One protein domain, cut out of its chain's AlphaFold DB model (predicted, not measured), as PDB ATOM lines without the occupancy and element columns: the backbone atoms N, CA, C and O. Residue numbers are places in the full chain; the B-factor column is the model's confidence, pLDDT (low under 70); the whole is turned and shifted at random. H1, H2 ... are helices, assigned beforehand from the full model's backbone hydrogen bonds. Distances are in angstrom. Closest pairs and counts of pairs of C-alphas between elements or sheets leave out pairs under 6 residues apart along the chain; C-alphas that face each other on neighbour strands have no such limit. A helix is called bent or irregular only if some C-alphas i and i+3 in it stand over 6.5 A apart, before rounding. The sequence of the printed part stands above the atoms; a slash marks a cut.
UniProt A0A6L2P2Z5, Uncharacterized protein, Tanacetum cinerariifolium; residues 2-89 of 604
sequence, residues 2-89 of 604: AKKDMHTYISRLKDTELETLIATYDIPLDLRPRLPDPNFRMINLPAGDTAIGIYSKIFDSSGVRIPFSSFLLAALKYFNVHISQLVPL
ATOM      1  N   ALA A   2      10.259 -10.300 -48.371       59.50
ATOM      2  CA  ALA A   2       9.173  -9.975 -49.293       59.50
ATOM      3  C   ALA A   2       8.918 -11.169 -50.229       59.50
ATOM      4  O   ALA A   2       9.845 -11.675 -50.857       59.50
ATOM      5  N   LYS A   3       7.658 -11.616 -50.331       64.94
ATOM      6  CA  LYS A   3       7.235 -12.750 -51.182       64.94
ATOM      7  C   LYS A   3       7.711 -12.606 -52.635       64.94
ATOM      8  O   LYS A   3       7.996 -13.606 -53.287       64.94
ATOM      9  N   LYS A   4       7.831 -11.362 -53.115       73.75
ATOM     10  CA  LYS A   4       8.222 -11.034 -54.488       73.75
ATOM     11  C   LYS A   4       9.640 -11.474 -54.848       73.75
ATOM     12  O   LYS A   4       9.843 -11.784 -56.007       73.75
ATOM     13  N   ASP A   5      10.560 -11.628 -53.896       81.31
ATOM     14  CA  ASP A   5      11.965 -11.929 -54.219       81.31
ATOM     15  C   ASP A   5      12.335 -13.403 -54.033       81.31
ATOM     16  O   ASP A   5      13.428 -13.815 -54.414       81.31
ATOM     17  N   MET A   6      11.433 -14.224 -53.478       74.31
ATOM     18  CA  MET A   6      11.699 -15.635 -53.137       74.31
ATOM     19  C   MET A   6      12.239 -16.449 -54.320       74.31
ATOM     20  O   MET A   6      13.096 -17.314 -54.176       74.31
ATOM     21  N   HIS A   7      11.780 -16.082 -55.504       78.25
ATOM     22  CA  HIS A   7      12.057 -16.705 -56.782       78.25
ATOM     23  C   HIS A   7      13.501 -16.456 -57.292       78.25
ATOM     24  O   HIS A   7      13.986 -17.181 -58.160       78.25
ATOM     25  N   THR A   8      14.207 -15.466 -56.727       84.62
ATOM     26  CA  THR A   8      15.602 -15.118 -57.066       84.62
ATOM     27  C   THR A   8      16.642 -15.832 -56.204       84.62
ATOM     28  O   THR A   8      17.830 -15.812 -56.532       84.62
ATOM     29  N   TYR A   9      16.221 -16.463 -55.105       81.44
ATOM     30  CA  TYR A   9      17.151 -17.084 -54.175       81.44
ATOM     31  C   TYR A   9      17.679 -18.409 -54.713       81.44
ATOM     32  O   TYR A   9      16.942 -19.254 -55.219       81.44
ATOM     33  N   ILE A  10      18.982 -18.567 -54.530       87.25
ATOM     34  CA  ILE A  10      19.726 -19.793 -54.765       87.25
ATOM     35  C   ILE A  10      19.950 -20.457 -53.404       87.25
ATOM     36  O   ILE A  10      20.257 -19.768 -52.423       87.25
ATOM     37  N   SER A  11      19.781 -21.778 -53.333       88.19
ATOM     38  CA  SER A  11      20.079 -22.524 -52.109       88.19
ATOM     39  C   SER A  11      21.558 -22.379 -51.751       88.19
ATOM     40  O   SER A  11      22.433 -22.579 -52.586       88.19
ATOM     41  N   ARG A  12      21.836 -22.032 -50.493       92.44
ATOM     42  CA  ARG A  12      23.189 -22.074 -49.911       92.44
ATOM     43  C   ARG A  12      23.337 -23.192 -48.879       92.44
ATOM     44  O   ARG A  12      24.351 -23.235 -48.192       92.44
ATOM     45  N   LEU A  13      22.301 -24.022 -48.743       93.69
ATOM     46  CA  LEU A  13      22.250 -25.095 -47.762       93.69
ATOM     47  C   LEU A  13      23.262 -26.176 -48.163       93.69
ATOM     48  O   LEU A  13      23.314 -26.545 -49.334       93.69
ATOM     49  N   LYS A  14      24.069 -26.649 -47.215       95.75
ATOM     50  CA  LYS A  14      24.982 -27.794 -47.397       95.75
ATOM     51  C   LYS A  14      24.278 -29.106 -47.056       95.75
ATOM     52  O   LYS A  14      23.307 -29.094 -46.306       95.75
ATOM     53  N   ASP A  15      24.791 -30.242 -47.532       95.50
ATOM     54  CA  ASP A  15      24.182 -31.557 -47.254       95.50
ATOM     55  C   ASP A  15      24.066 -31.829 -45.744       95.50
ATOM     56  O   ASP A  15      23.024 -32.251 -45.257       95.50
ATOM     57  N   THR A  16      25.084 -31.459 -44.961       96.56
ATOM     58  CA  THR A  16      25.056 -31.576 -43.491       96.56
ATOM     59  C   THR A  16      23.958 -30.727 -42.837       96.56
ATOM     60  O   THR A  16      23.405 -31.092 -41.800       96.56
ATOM     61  N   GLU A  17      23.642 -29.572 -43.426       95.38
ATOM     62  CA  GLU A  17      22.573 -28.693 -42.944       95.38
ATOM     63  C   GLU A  17      21.195 -29.223 -43.361       95.38
ATOM     64  O   GLU A  17      20.237 -29.061 -42.608       95.38
ATOM     65  N   LEU A  18      21.096 -29.895 -44.516       95.19
ATOM     66  CA  LEU A  18      19.886 -30.606 -44.925       95.19
ATOM     67  C   LEU A  18      19.562 -31.744 -43.952       95.19
ATOM     68  O   LEU A  18      18.431 -31.803 -43.483       95.19
ATOM     69  N   GLU A  19      20.539 -32.578 -43.585       95.94
ATOM     70  CA  GLU A  19      20.352 -33.651 -42.592       95.94
ATOM     71  C   GLU A  19      19.889 -33.100 -41.237       95.94
ATOM     72  O   GLU A  19      18.940 -33.597 -40.629       95.94
ATOM     73  N   THR A  20      20.498 -31.995 -40.796       95.19
ATOM     74  CA  THR A  20      20.086 -31.311 -39.561       95.19
ATOM     75  C   THR A  20      18.642 -30.820 -39.659       95.19
ATOM     76  O   THR A  20      17.882 -30.943 -38.703       95.19
ATOM     77  N   LEU A  21      18.238 -30.278 -40.810       93.50
ATOM     78  CA  LEU A  21      16.885 -29.782 -41.044       93.50
ATOM     79  C   LEU A  21      15.862 -30.928 -41.096       93.50
ATOM     80  O   LEU A  21      14.796 -30.811 -40.497       93.50
ATOM     81  N   ILE A  22      16.199 -32.045 -41.742       93.94
ATOM     82  CA  ILE A  22      15.372 -33.260 -41.765       93.94
ATOM     83  C   ILE A  22      15.123 -33.752 -40.337       93.94
ATOM     84  O   ILE A  22      13.969 -33.941 -39.962       93.94
ATOM     85  N   ALA A  23      16.183 -33.875 -39.534       93.88
ATOM     86  CA  ALA A  23      16.088 -34.307 -38.142       93.88
ATOM     87  C   ALA A  23      15.357 -33.291 -37.247       93.88
ATOM     88  O   ALA A  23      14.632 -33.672 -36.338       93.88
ATOM     89  N   THR A  24      15.522 -31.987 -37.492       92.06
ATOM     90  CA  THR A  24      14.916 -30.934 -36.653       92.06
ATOM     91  C   THR A  24      13.403 -30.818 -36.851       92.06
ATOM     92  O   THR A  24      12.695 -30.446 -35.914       92.06
ATOM     93  N   TYR A  25      12.906 -31.086 -38.061       88.75
ATOM     94  CA  TYR A  25      11.488 -30.924 -38.417       88.75
ATOM     95  C   TYR A  25      10.781 -32.249 -38.723       88.75
ATOM     96  O   TYR A  25       9.682 -32.227 -39.284       88.75
ATOM     97  N   ASP A  26      11.411 -33.375 -38.373       91.44
ATOM     98  CA  ASP A  26      10.940 -34.735 -38.639       91.44
ATOM     99  C   ASP A  26      10.439 -34.905 -40.082       91.44
ATOM    100  O   ASP A  26       9.339 -35.405 -40.321       91.44
ATOM    101  N   ILE A  27      11.218 -34.431 -41.063       89.19
ATOM    102  CA  ILE A  27      10.838 -34.557 -42.474       89.19
ATOM    103  C   ILE A  27      10.955 -36.033 -42.874       89.19
ATOM    104  O   ILE A  27      12.050 -36.591 -42.805       89.19
ATOM    105  N   PRO A  28       9.873 -36.676 -43.339       89.06
ATOM    106  CA  PRO A  28       9.924 -38.085 -43.704       89.06
ATOM    107  C   PRO A  28      10.913 -38.360 -44.856       89.06
ATOM    108  O   PRO A  28      10.869 -37.712 -45.905       89.06
ATOM    109  N   LEU A  29      11.823 -39.326 -44.666       91.62
ATOM    110  CA  LEU A  29      12.868 -39.675 -45.645       91.62
ATOM    111  C   LEU A  29      12.310 -40.300 -46.935       91.62
ATOM    112  O   LEU A  29      12.938 -40.212 -47.992       91.62
ATOM    113  N   ASP A  30      11.121 -40.900 -46.881       87.94
ATOM    114  CA  ASP A  30      10.403 -41.453 -48.037       87.94
ATOM    115  C   ASP A  30      10.014 -40.376 -49.061       87.94
ATOM    116  O   ASP A  30       9.871 -40.670 -50.251       87.94
ATOM    117  N   LEU A  31       9.951 -39.110 -48.637       85.62
ATOM    118  CA  LEU A  31       9.757 -37.957 -49.517       85.62
ATOM    119  C   LEU A  31      11.025 -37.545 -50.273       85.62
ATOM    120  O   LEU A  31      10.975 -36.625 -51.090       85.62
ATOM    121  N   ARG A  32      12.141 -38.248 -50.037       93.44
ATOM    122  CA  ARG A  32      13.439 -38.057 -50.698       93.44
ATOM    123  C   ARG A  32      13.892 -36.591 -50.653       93.44
ATOM    124  O   ARG A  32      14.108 -35.990 -51.715       93.44
ATOM    125  N   PRO A  33      14.008 -35.996 -49.449       94.19
ATOM    126  CA  PRO A  33      14.505 -34.635 -49.310       94.19
ATOM    127  C   PRO A  33      15.888 -34.536 -49.960       94.19
ATOM    128  O   PRO A  33      16.769 -35.355 -49.715       94.19
ATOM    129  N   ARG A  34      16.063 -33.550 -50.840       95.50
ATOM    130  CA  ARG A  34      17.310 -33.336 -51.576       95.50
ATOM    131  C   ARG A  34      17.593 -31.856 -51.716       95.50
ATOM    132  O   ARG A  34      16.666 -31.055 -51.862       95.50
ATOM    133  N   LEU A  35      18.873 -31.503 -51.722       95.19
ATOM    134  CA  LEU A  35      19.279 -30.165 -52.110       95.19
ATOM    135  C   LEU A  35      19.005 -29.952 -53.601       95.19
ATOM    136  O   LEU A  35      19.225 -30.859 -54.409       95.19
ATOM    137  N   PRO A  36      18.518 -28.765 -53.989       93.94
ATOM    138  CA  PRO A  36      18.493 -28.398 -55.390       93.94
ATOM    139  C   PRO A  36      19.928 -28.107 -55.871       93.94
ATOM    140  O   PRO A  36      20.801 -27.785 -55.064       93.94
ATOM    141  N   ASP A  37      20.170 -28.201 -57.182       93.56
ATOM    142  CA  ASP A  37      21.469 -27.854 -57.781       93.56
ATOM    143  C   ASP A  37      21.902 -26.425 -57.369       93.56
ATOM    144  O   ASP A  37      21.040 -25.552 -57.230       93.56
ATOM    145  N   PRO A  38      23.205 -26.134 -57.176       90.62
ATOM    146  CA  PRO A  38      23.675 -24.805 -56.783       90.62
ATOM    147  C   PRO A  38      23.254 -23.661 -57.712       90.62
ATOM    148  O   PRO A  38      23.299 -22.513 -57.296       90.62
ATOM    149  N   ASN A  39      22.851 -23.927 -58.955       91.12
ATOM    150  CA  ASN A  39      22.324 -22.909 -59.870       91.12
ATOM    151  C   ASN A  39      20.797 -22.956 -60.013       91.12
ATOM    152  O   ASN A  39      20.203 -22.188 -60.776       91.12
ATOM    153  N   PHE A  40      20.144 -23.848 -59.275       91.38
ATOM    154  CA  PHE A  40      18.707 -24.012 -59.292       91.38
ATOM    155  C   PHE A  40      18.021 -22.849 -58.580       91.38
ATOM    156  O   PHE A  40      18.323 -22.501 -57.436       91.38
ATOM    157  N   ARG A  41      17.041 -22.269 -59.264       90.44
ATOM    158  CA  ARG A  41      16.175 -21.222 -58.726       90.44
ATOM    159  C   ARG A  41      14.796 -21.802 -58.490       90.44
ATOM    160  O   ARG A  41      14.353 -22.644 -59.264       90.44
ATOM    161  N   MET A  42      14.074 -21.303 -57.489       85.56
ATOM    162  CA  MET A  42      12.737 -21.832 -57.198       85.56
ATOM    163  C   MET A  42      11.732 -21.606 -58.343       85.56
ATOM    164  O   MET A  42      10.792 -22.379 -58.471       85.56
ATOM    165  N   ILE A  43      11.941 -20.607 -59.214       86.25
ATOM    166  CA  ILE A  43      11.154 -20.456 -60.460       86.25
ATOM    167  C   ILE A  43      11.284 -21.642 -61.414       86.25
ATOM    168  O   ILE A  43      10.388 -21.878 -62.213       86.25
ATOM    169  N   ASN A  44      12.401 -22.365 -61.338       88.81
ATOM    170  CA  ASN A  44      12.683 -23.522 -62.174       88.81
ATOM    171  C   ASN A  44      12.218 -24.815 -61.498       88.81
ATOM    172  O   ASN A  44      12.532 -25.899 -61.992       88.81
ATOM    173  N   LEU A  45      11.514 -24.721 -60.361       86.69
ATOM    174  CA  LEU A  45      10.884 -25.887 -59.772       86.69
ATOM    175  C   LEU A  45       9.909 -26.459 -60.805       86.69
ATOM    176  O   LEU A  45       9.039 -25.717 -61.267       86.69
ATOM    177  N   PRO A  46      10.089 -27.724 -61.230       84.19
ATOM    178  CA  PRO A  46       9.277 -28.291 -62.291       84.19
ATOM    179  C   PRO A  46       7.807 -28.155 -61.907       84.19
ATOM    180  O   PRO A  46       7.397 -28.617 -60.843       84.19
ATOM    181  N   ALA A  47       7.034 -27.488 -62.762       76.31
ATOM    182  CA  ALA A  47       5.602 -27.357 -62.572       76.31
ATOM    183  C   ALA A  47       4.979 -28.760 -62.673       76.31
ATOM    184  O   ALA A  47       4.891 -29.320 -63.765       76.31
ATOM    185  N   GLY A  48       4.617 -29.353 -61.532       72.88
ATOM    186  CA  GLY A  48       3.975 -30.665 -61.456       72.88
ATOM    187  C   GLY A  48       4.341 -31.474 -60.209       72.88
ATOM    188  O   GLY A  48       5.163 -31.073 -59.389       72.88
ATOM    189  N   ASP A  49       3.762 -32.669 -60.112       65.50
ATOM    190  CA  ASP A  49       3.722 -33.537 -58.920       65.50
ATOM    191  C   ASP A  49       5.075 -34.126 -58.468       65.50
ATOM    192  O   ASP A  49       5.123 -35.044 -57.646       65.50
ATOM    193  N   THR A  50       6.198 -33.669 -59.021       83.62
ATOM    194  CA  THR A  50       7.497 -34.328 -58.820       83.62
ATOM    195  C   THR A  50       8.301 -33.764 -57.656       83.62
ATOM    196  O   THR A  50       9.139 -34.481 -57.110       83.62
ATOM    197  N   ALA A  51       8.064 -32.515 -57.248       88.44
ATOM    198  CA  ALA A  51       8.829 -31.890 -56.175       88.44
ATOM    199  C   ALA A  51       8.048 -30.786 -55.453       88.44
ATOM    200  O   ALA A  51       7.290 -30.039 -56.060       88.44
ATOM    201  N   ILE A  52       8.311 -30.635 -54.154       88.62
ATOM    202  CA  ILE A  52       7.841 -29.502 -53.350       88.62
ATOM    203  C   ILE A  52       9.057 -28.668 -52.957       88.62
ATOM    204  O   ILE A  52       9.988 -29.166 -52.327       88.62
ATOM    205  N   GLY A  53       9.039 -27.383 -53.307       90.56
ATOM    206  CA  GLY A  53      10.027 -26.418 -52.836       90.56
ATOM    207  C   GLY A  53       9.762 -26.010 -51.386       90.56
ATOM    208  O   GLY A  53       8.684 -25.503 -51.068       90.56
ATOM    209  N   ILE A  54      10.755 -26.193 -50.515       88.94
ATOM    210  CA  ILE A  54      10.724 -25.756 -49.115       88.94
ATOM    211  C   ILE A  54      11.845 -24.737 -48.894       88.94
ATOM    212  O   ILE A  54      12.991 -24.961 -49.275       88.94
ATOM    213  N   TYR A  55      11.517 -23.612 -48.260       89.50
ATOM    214  CA  TYR A  55      12.495 -22.589 -47.891       89.50
ATOM    215  C   TYR A  55      12.847 -22.733 -46.418       89.50
ATOM    216  O   TYR A  55      12.016 -22.414 -45.577       89.50
ATOM    217  N   SER A  56      14.076 -23.133 -46.091       88.25
ATOM    218  CA  SER A  56      14.501 -23.337 -44.696       88.25
ATOM    219  C   SER A  56      14.258 -22.115 -43.797       88.25
ATOM    220  O   SER A  56      13.729 -22.245 -42.698       88.25
ATOM    221  N   LYS A  57      14.507 -20.901 -44.306       86.81
ATOM    222  CA  LYS A  57      14.248 -19.642 -43.579       86.81
ATOM    223  C   LYS A  57      12.793 -19.455 -43.142       86.81
ATOM    224  O   LYS A  57      12.522 -18.620 -42.274       86.81
ATOM    225  N   ILE A  58      11.838 -20.159 -43.757       83.31
ATOM    226  CA  ILE A  58      10.446 -20.090 -43.310       83.31
ATOM    227  C   ILE A  58      10.309 -20.661 -41.907       83.31
ATOM    228  O   ILE A  58       9.542 -20.115 -41.125       83.31
ATOM    229  N   PHE A  59      11.088 -21.677 -41.545       83.50
ATOM    230  CA  PHE A  59      11.022 -22.267 -40.215       83.50
ATOM    231  C   PHE A  59      11.558 -21.316 -39.151       83.50
ATOM    232  O   PHE A  59      10.881 -21.071 -38.154       83.50
ATOM    233  N   ASP A  60      12.697 -20.679 -39.430       81.25
ATOM    234  CA  ASP A  60      13.292 -19.679 -38.539       81.25
ATOM    235  C   ASP A  60      12.346 -18.495 -38.302       81.25
ATOM    236  O   ASP A  60      12.249 -17.953 -37.204       81.25
ATOM    237  N   SER A  61      11.639 -18.069 -39.354       78.06
ATOM    238  CA  SER A  61      10.823 -16.852 -39.321       78.06
ATOM    239  C   SER A  61       9.374 -17.066 -38.892       78.06
ATOM    240  O   SER A  61       8.753 -16.117 -38.396       78.06
ATOM    241  N   SER A  62       8.828 -18.267 -39.080       75.88
ATOM    242  CA  SER A  62       7.446 -18.598 -38.722       75.88
ATOM    243  C   SER A  62       7.311 -19.137 -37.300       75.88
ATOM    244  O   SER A  62       6.213 -19.103 -36.756       75.88
ATOM    245  N   GLY A  63       8.397 -19.630 -36.694       78.00
ATOM    246  CA  GLY A  63       8.321 -20.351 -35.422       78.00
ATOM    247  C   GLY A  63       7.551 -21.673 -35.530       78.00
ATOM    248  O   GLY A  63       7.267 -22.296 -34.508       78.00
ATOM    249  N   VAL A  64       7.216 -22.112 -36.751       71.56
ATOM    250  CA  VAL A  64       6.552 -23.389 -37.004       71.56
ATOM    251  C   VAL A  64       7.529 -24.496 -36.635       71.56
ATOM    252  O   VAL A  64       8.522 -24.732 -37.320       71.56
ATOM    253  N   ARG A  65       7.228 -25.168 -35.526       68.44
ATOM    254  CA  ARG A  65       7.860 -26.426 -35.105       68.44
ATOM    255  C   ARG A  65       6.953 -27.627 -35.348       68.44
ATOM    256  O   ARG A  65       7.107 -28.651 -34.697       68.44
ATOM    257  N   ILE A  66       5.955 -27.474 -36.219       67.50
ATOM    258  CA  ILE A  66       5.056 -28.575 -36.544       67.50
ATOM    259  C   ILE A  66       5.887 -29.590 -37.335       67.50
ATOM    260  O   ILE A  66       6.399 -29.214 -38.394       67.50
ATOM    261  N   PRO A  67       6.049 -30.829 -36.837       73.62
ATOM    262  CA  PRO A  67       6.702 -31.873 -37.605       73.62
ATOM    263  C   PRO A  67       5.936 -32.052 -38.909       73.62
ATOM    264  O   PRO A  67       4.698 -32.020 -38.930       73.62
ATOM    265  N   PHE A  68       6.657 -32.197 -40.011       79.94
ATOM    266  CA  PHE A  68       6.012 -32.399 -41.294       79.94
ATOM    267  C   PHE A  68       5.333 -33.759 -41.325       79.94
ATOM    268  O   PHE A  68       5.947 -34.780 -41.617       79.94
ATOM    269  N   SER A  69       4.030 -33.780 -41.055       80.19
ATOM    270  CA  SER A  69       3.266 -34.997 -41.259       80.19
ATOM    271  C   SER A  69       3.252 -35.334 -42.750       80.19
ATOM    272  O   SER A  69       3.093 -34.456 -43.608       80.19
ATOM    273  N   SER A  70       3.361 -36.626 -43.064       75.94
ATOM    274  CA  SER A  70       3.203 -37.127 -44.432       75.94
ATOM    275  C   SER A  70       1.879 -36.653 -45.041       75.94
ATOM    276  O   SER A  70       1.821 -36.374 -46.232       75.94
ATOM    277  N   PHE A  71       0.839 -36.468 -44.214       81.75
ATOM    278  CA  PHE A  71      -0.441 -35.891 -44.620       81.75
ATOM    279  C   PHE A  71      -0.323 -34.436 -45.097       81.75
ATOM    280  O   PHE A  71      -0.792 -34.124 -46.188       81.75
ATOM    281  N   LEU A  72       0.308 -33.542 -44.322       84.44
ATOM    282  CA  LEU A  72       0.467 -32.137 -44.716       84.44
ATOM    283  C   LEU A  72       1.268 -32.027 -46.016       84.44
ATOM    284  O   LEU A  72       0.896 -31.271 -46.911       84.44
ATOM    285  N   LEU A  73       2.346 -32.804 -46.138       81.19
ATOM    286  CA  LEU A  73       3.162 -32.816 -47.349       81.19
ATOM    287  C   LEU A  73       2.421 -33.435 -48.540       81.19
ATOM    288  O   LEU A  73       2.519 -32.899 -49.640       81.19
ATOM    289  N   ALA A  74       1.618 -34.481 -48.332       79.38
ATOM    290  CA  ALA A  74       0.750 -35.039 -49.367       79.38
ATOM    291  C   ALA A  74      -0.325 -34.040 -49.818       79.38
ATOM    292  O   ALA A  74      -0.577 -33.929 -51.013       79.38
ATOM    293  N   ALA A  75      -0.911 -33.269 -48.899       83.06
ATOM    294  CA  ALA A  75      -1.869 -32.219 -49.232       83.06
ATOM    295  C   ALA A  75      -1.205 -31.089 -50.033       83.06
ATOM    296  O   ALA A  75      -1.710 -30.695 -51.082       83.06
ATOM    297  N   LEU A  76      -0.038 -30.606 -49.591       84.12
ATOM    298  CA  LEU A  76       0.731 -29.596 -50.325       84.12
ATOM    299  C   LEU A  76       1.112 -30.083 -51.726       84.12
ATOM    300  O   LEU A  76       1.001 -29.321 -52.687       84.12
ATOM    301  N   LYS A  77       1.486 -31.363 -51.849       79.56
ATOM    302  CA  LYS A  77       1.724 -32.026 -53.134       79.56
ATOM    303  C   LYS A  77       0.471 -32.019 -54.005       79.56
ATOM    304  O   LYS A  77       0.527 -31.570 -55.140       79.56
ATOM    305  N   TYR A  78      -0.646 -32.498 -53.460       81.75
ATOM    306  CA  TYR A  78      -1.910 -32.676 -54.171       81.75
ATOM    307  C   TYR A  78      -2.454 -31.358 -54.729       81.75
ATOM    308  O   TYR A  78      -2.894 -31.299 -55.872       81.75
ATOM    309  N   PHE A  79      -2.383 -30.283 -53.944       80.19
ATOM    310  CA  PHE A  79      -2.831 -28.962 -54.386       80.19
ATOM    311  C   PHE A  79      -1.774 -28.199 -55.193       80.19
ATOM    312  O   PHE A  79      -2.046 -27.082 -55.630       80.19
ATOM    313  N   ASN A  80      -0.580 -28.772 -55.385       76.81
ATOM    314  CA  ASN A  80       0.568 -28.104 -55.991       76.81
ATOM    315  C   ASN A  80       0.858 -26.738 -55.325       76.81
ATOM    316  O   ASN A  80       1.119 -25.731 -55.986       76.81
ATOM    317  N   VAL A  81       0.753 -26.701 -53.991       78.25
ATOM    318  CA  VAL A  81       0.957 -25.503 -53.169       78.25
ATOM    319  C   VAL A  81       2.313 -25.599 -52.485       78.25
ATOM    320  O   VAL A  81       2.612 -26.549 -51.763       78.25
ATOM    321  N   HIS A  82       3.144 -24.577 -52.657       73.25
ATOM    322  CA  HIS A  82       4.380 -24.462 -51.891       73.25
ATOM    323  C   HIS A  82       4.084 -24.065 -50.454       73.25
ATOM    324  O   HIS A  82       3.260 -23.189 -50.202       73.25
ATOM    325  N   ILE A  83       4.840 -24.603 -49.495       76.31
ATOM    326  CA  ILE A  83       4.690 -24.182 -48.098       76.31
ATOM    327  C   ILE A  83       4.915 -22.674 -47.917       76.31
ATOM    328  O   ILE A  83       4.285 -22.049 -47.077       76.31
ATOM    329  N   SER A  84       5.736 -22.047 -48.763       67.00
ATOM    330  CA  SER A  84       5.908 -20.590 -48.778       67.00
ATOM    331  C   SER A  84       4.693 -19.803 -49.272       67.00
ATOM    332  O   SER A  84       4.643 -18.584 -49.114       67.00
ATOM    333  N   GLN A  85       3.748 -20.466 -49.935       69.12
ATOM    334  CA  GLN A  85       2.462 -19.889 -50.313       69.12
ATOM    335  C   GLN A  85       1.434 -20.014 -49.188       69.12
ATOM    336  O   GLN A  85       0.485 -19.229 -49.181       69.12
ATOM    337  N   LEU A  86       1.648 -20.916 -48.221       72.38
ATOM    338  CA  LEU A  86       0.937 -20.867 -46.953       72.38
ATOM    339  C   LEU A  86       1.423 -19.617 -46.221       72.38
ATOM    340  O   LEU A  86       2.530 -19.570 -45.691       72.38
ATOM    341  N   VAL A  87       0.619 -18.556 -46.250       55.59
ATOM    342  CA  VAL A  87       0.844 -17.399 -45.385       55.59
ATOM    343  C   VAL A  87       0.576 -17.892 -43.965       55.59
ATOM    344  O   VAL A  87      -0.564 -18.278 -43.700       55.59
ATOM    345  N   PRO A  88       1.563 -17.905 -43.048       54.62
ATOM    346  CA  PRO A  88       1.256 -18.111 -41.644       54.62
ATOM    347  C   PRO A  88       0.365 -16.936 -41.247       54.62
ATOM    348  O   PRO A  88       0.820 -15.788 -41.230       54.62
ATOM    349  N   LEU A  89      -0.927 -17.196 -41.054       38.06
ATOM    350  CA  LEU A  89      -1.877 -16.186 -40.616       38.06
ATOM    351  C   LEU A  89      -1.527 -15.827 -39.170       38.06
ATOM    352  O   LEU A  89      -1.930 -16.500 -38.234       38.06
TER     353      LEU A  89
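What this domain is: This is residues 2 to 89 of the 604 residues of an uncharacterized protein of Tanacetum cinerariifolium (UniProt A0A6L2P2Z5). There is little regular structure here: four short helices stand round a core of loops, and the long H2 to H3 link crosses the middle at Ile 54. The printed part has 88 residues, 31 of them in H1 to H4, and no named strand: all helix. It is compact, with a radius of gyration of the C-alphas of 12.5 A and spans of 30 by 28 by 26 A.

How they stand to each other: Pass along H1, residues 3 to 8, H2, 15 to 24, H3, 57 to 62, and H4, 70 to 78; each is apart from the others. In H2, H3 and H4 every O i to N i+4 pair is within hydrogen-bond range; in H1 0 of 2 are, against 2 of 3 O i to N i+3 pairs.

Where its parts are: Find C-alpha 3 at (7.235, -12.750, -51.182), where H1 begins; it is irregular, with C-alphas 4 and 7 7.2 A apart. H2 spans 14.1 A; H4 ends at C-alpha 78 (-1.910, -32.676, -54.171).

The domain as a whole: The printed part has no cut. The farthest C-alphas, 39 and 89, are 31.6 A apart. Residues 87 to 89 are among 10 with pLDDT under 70.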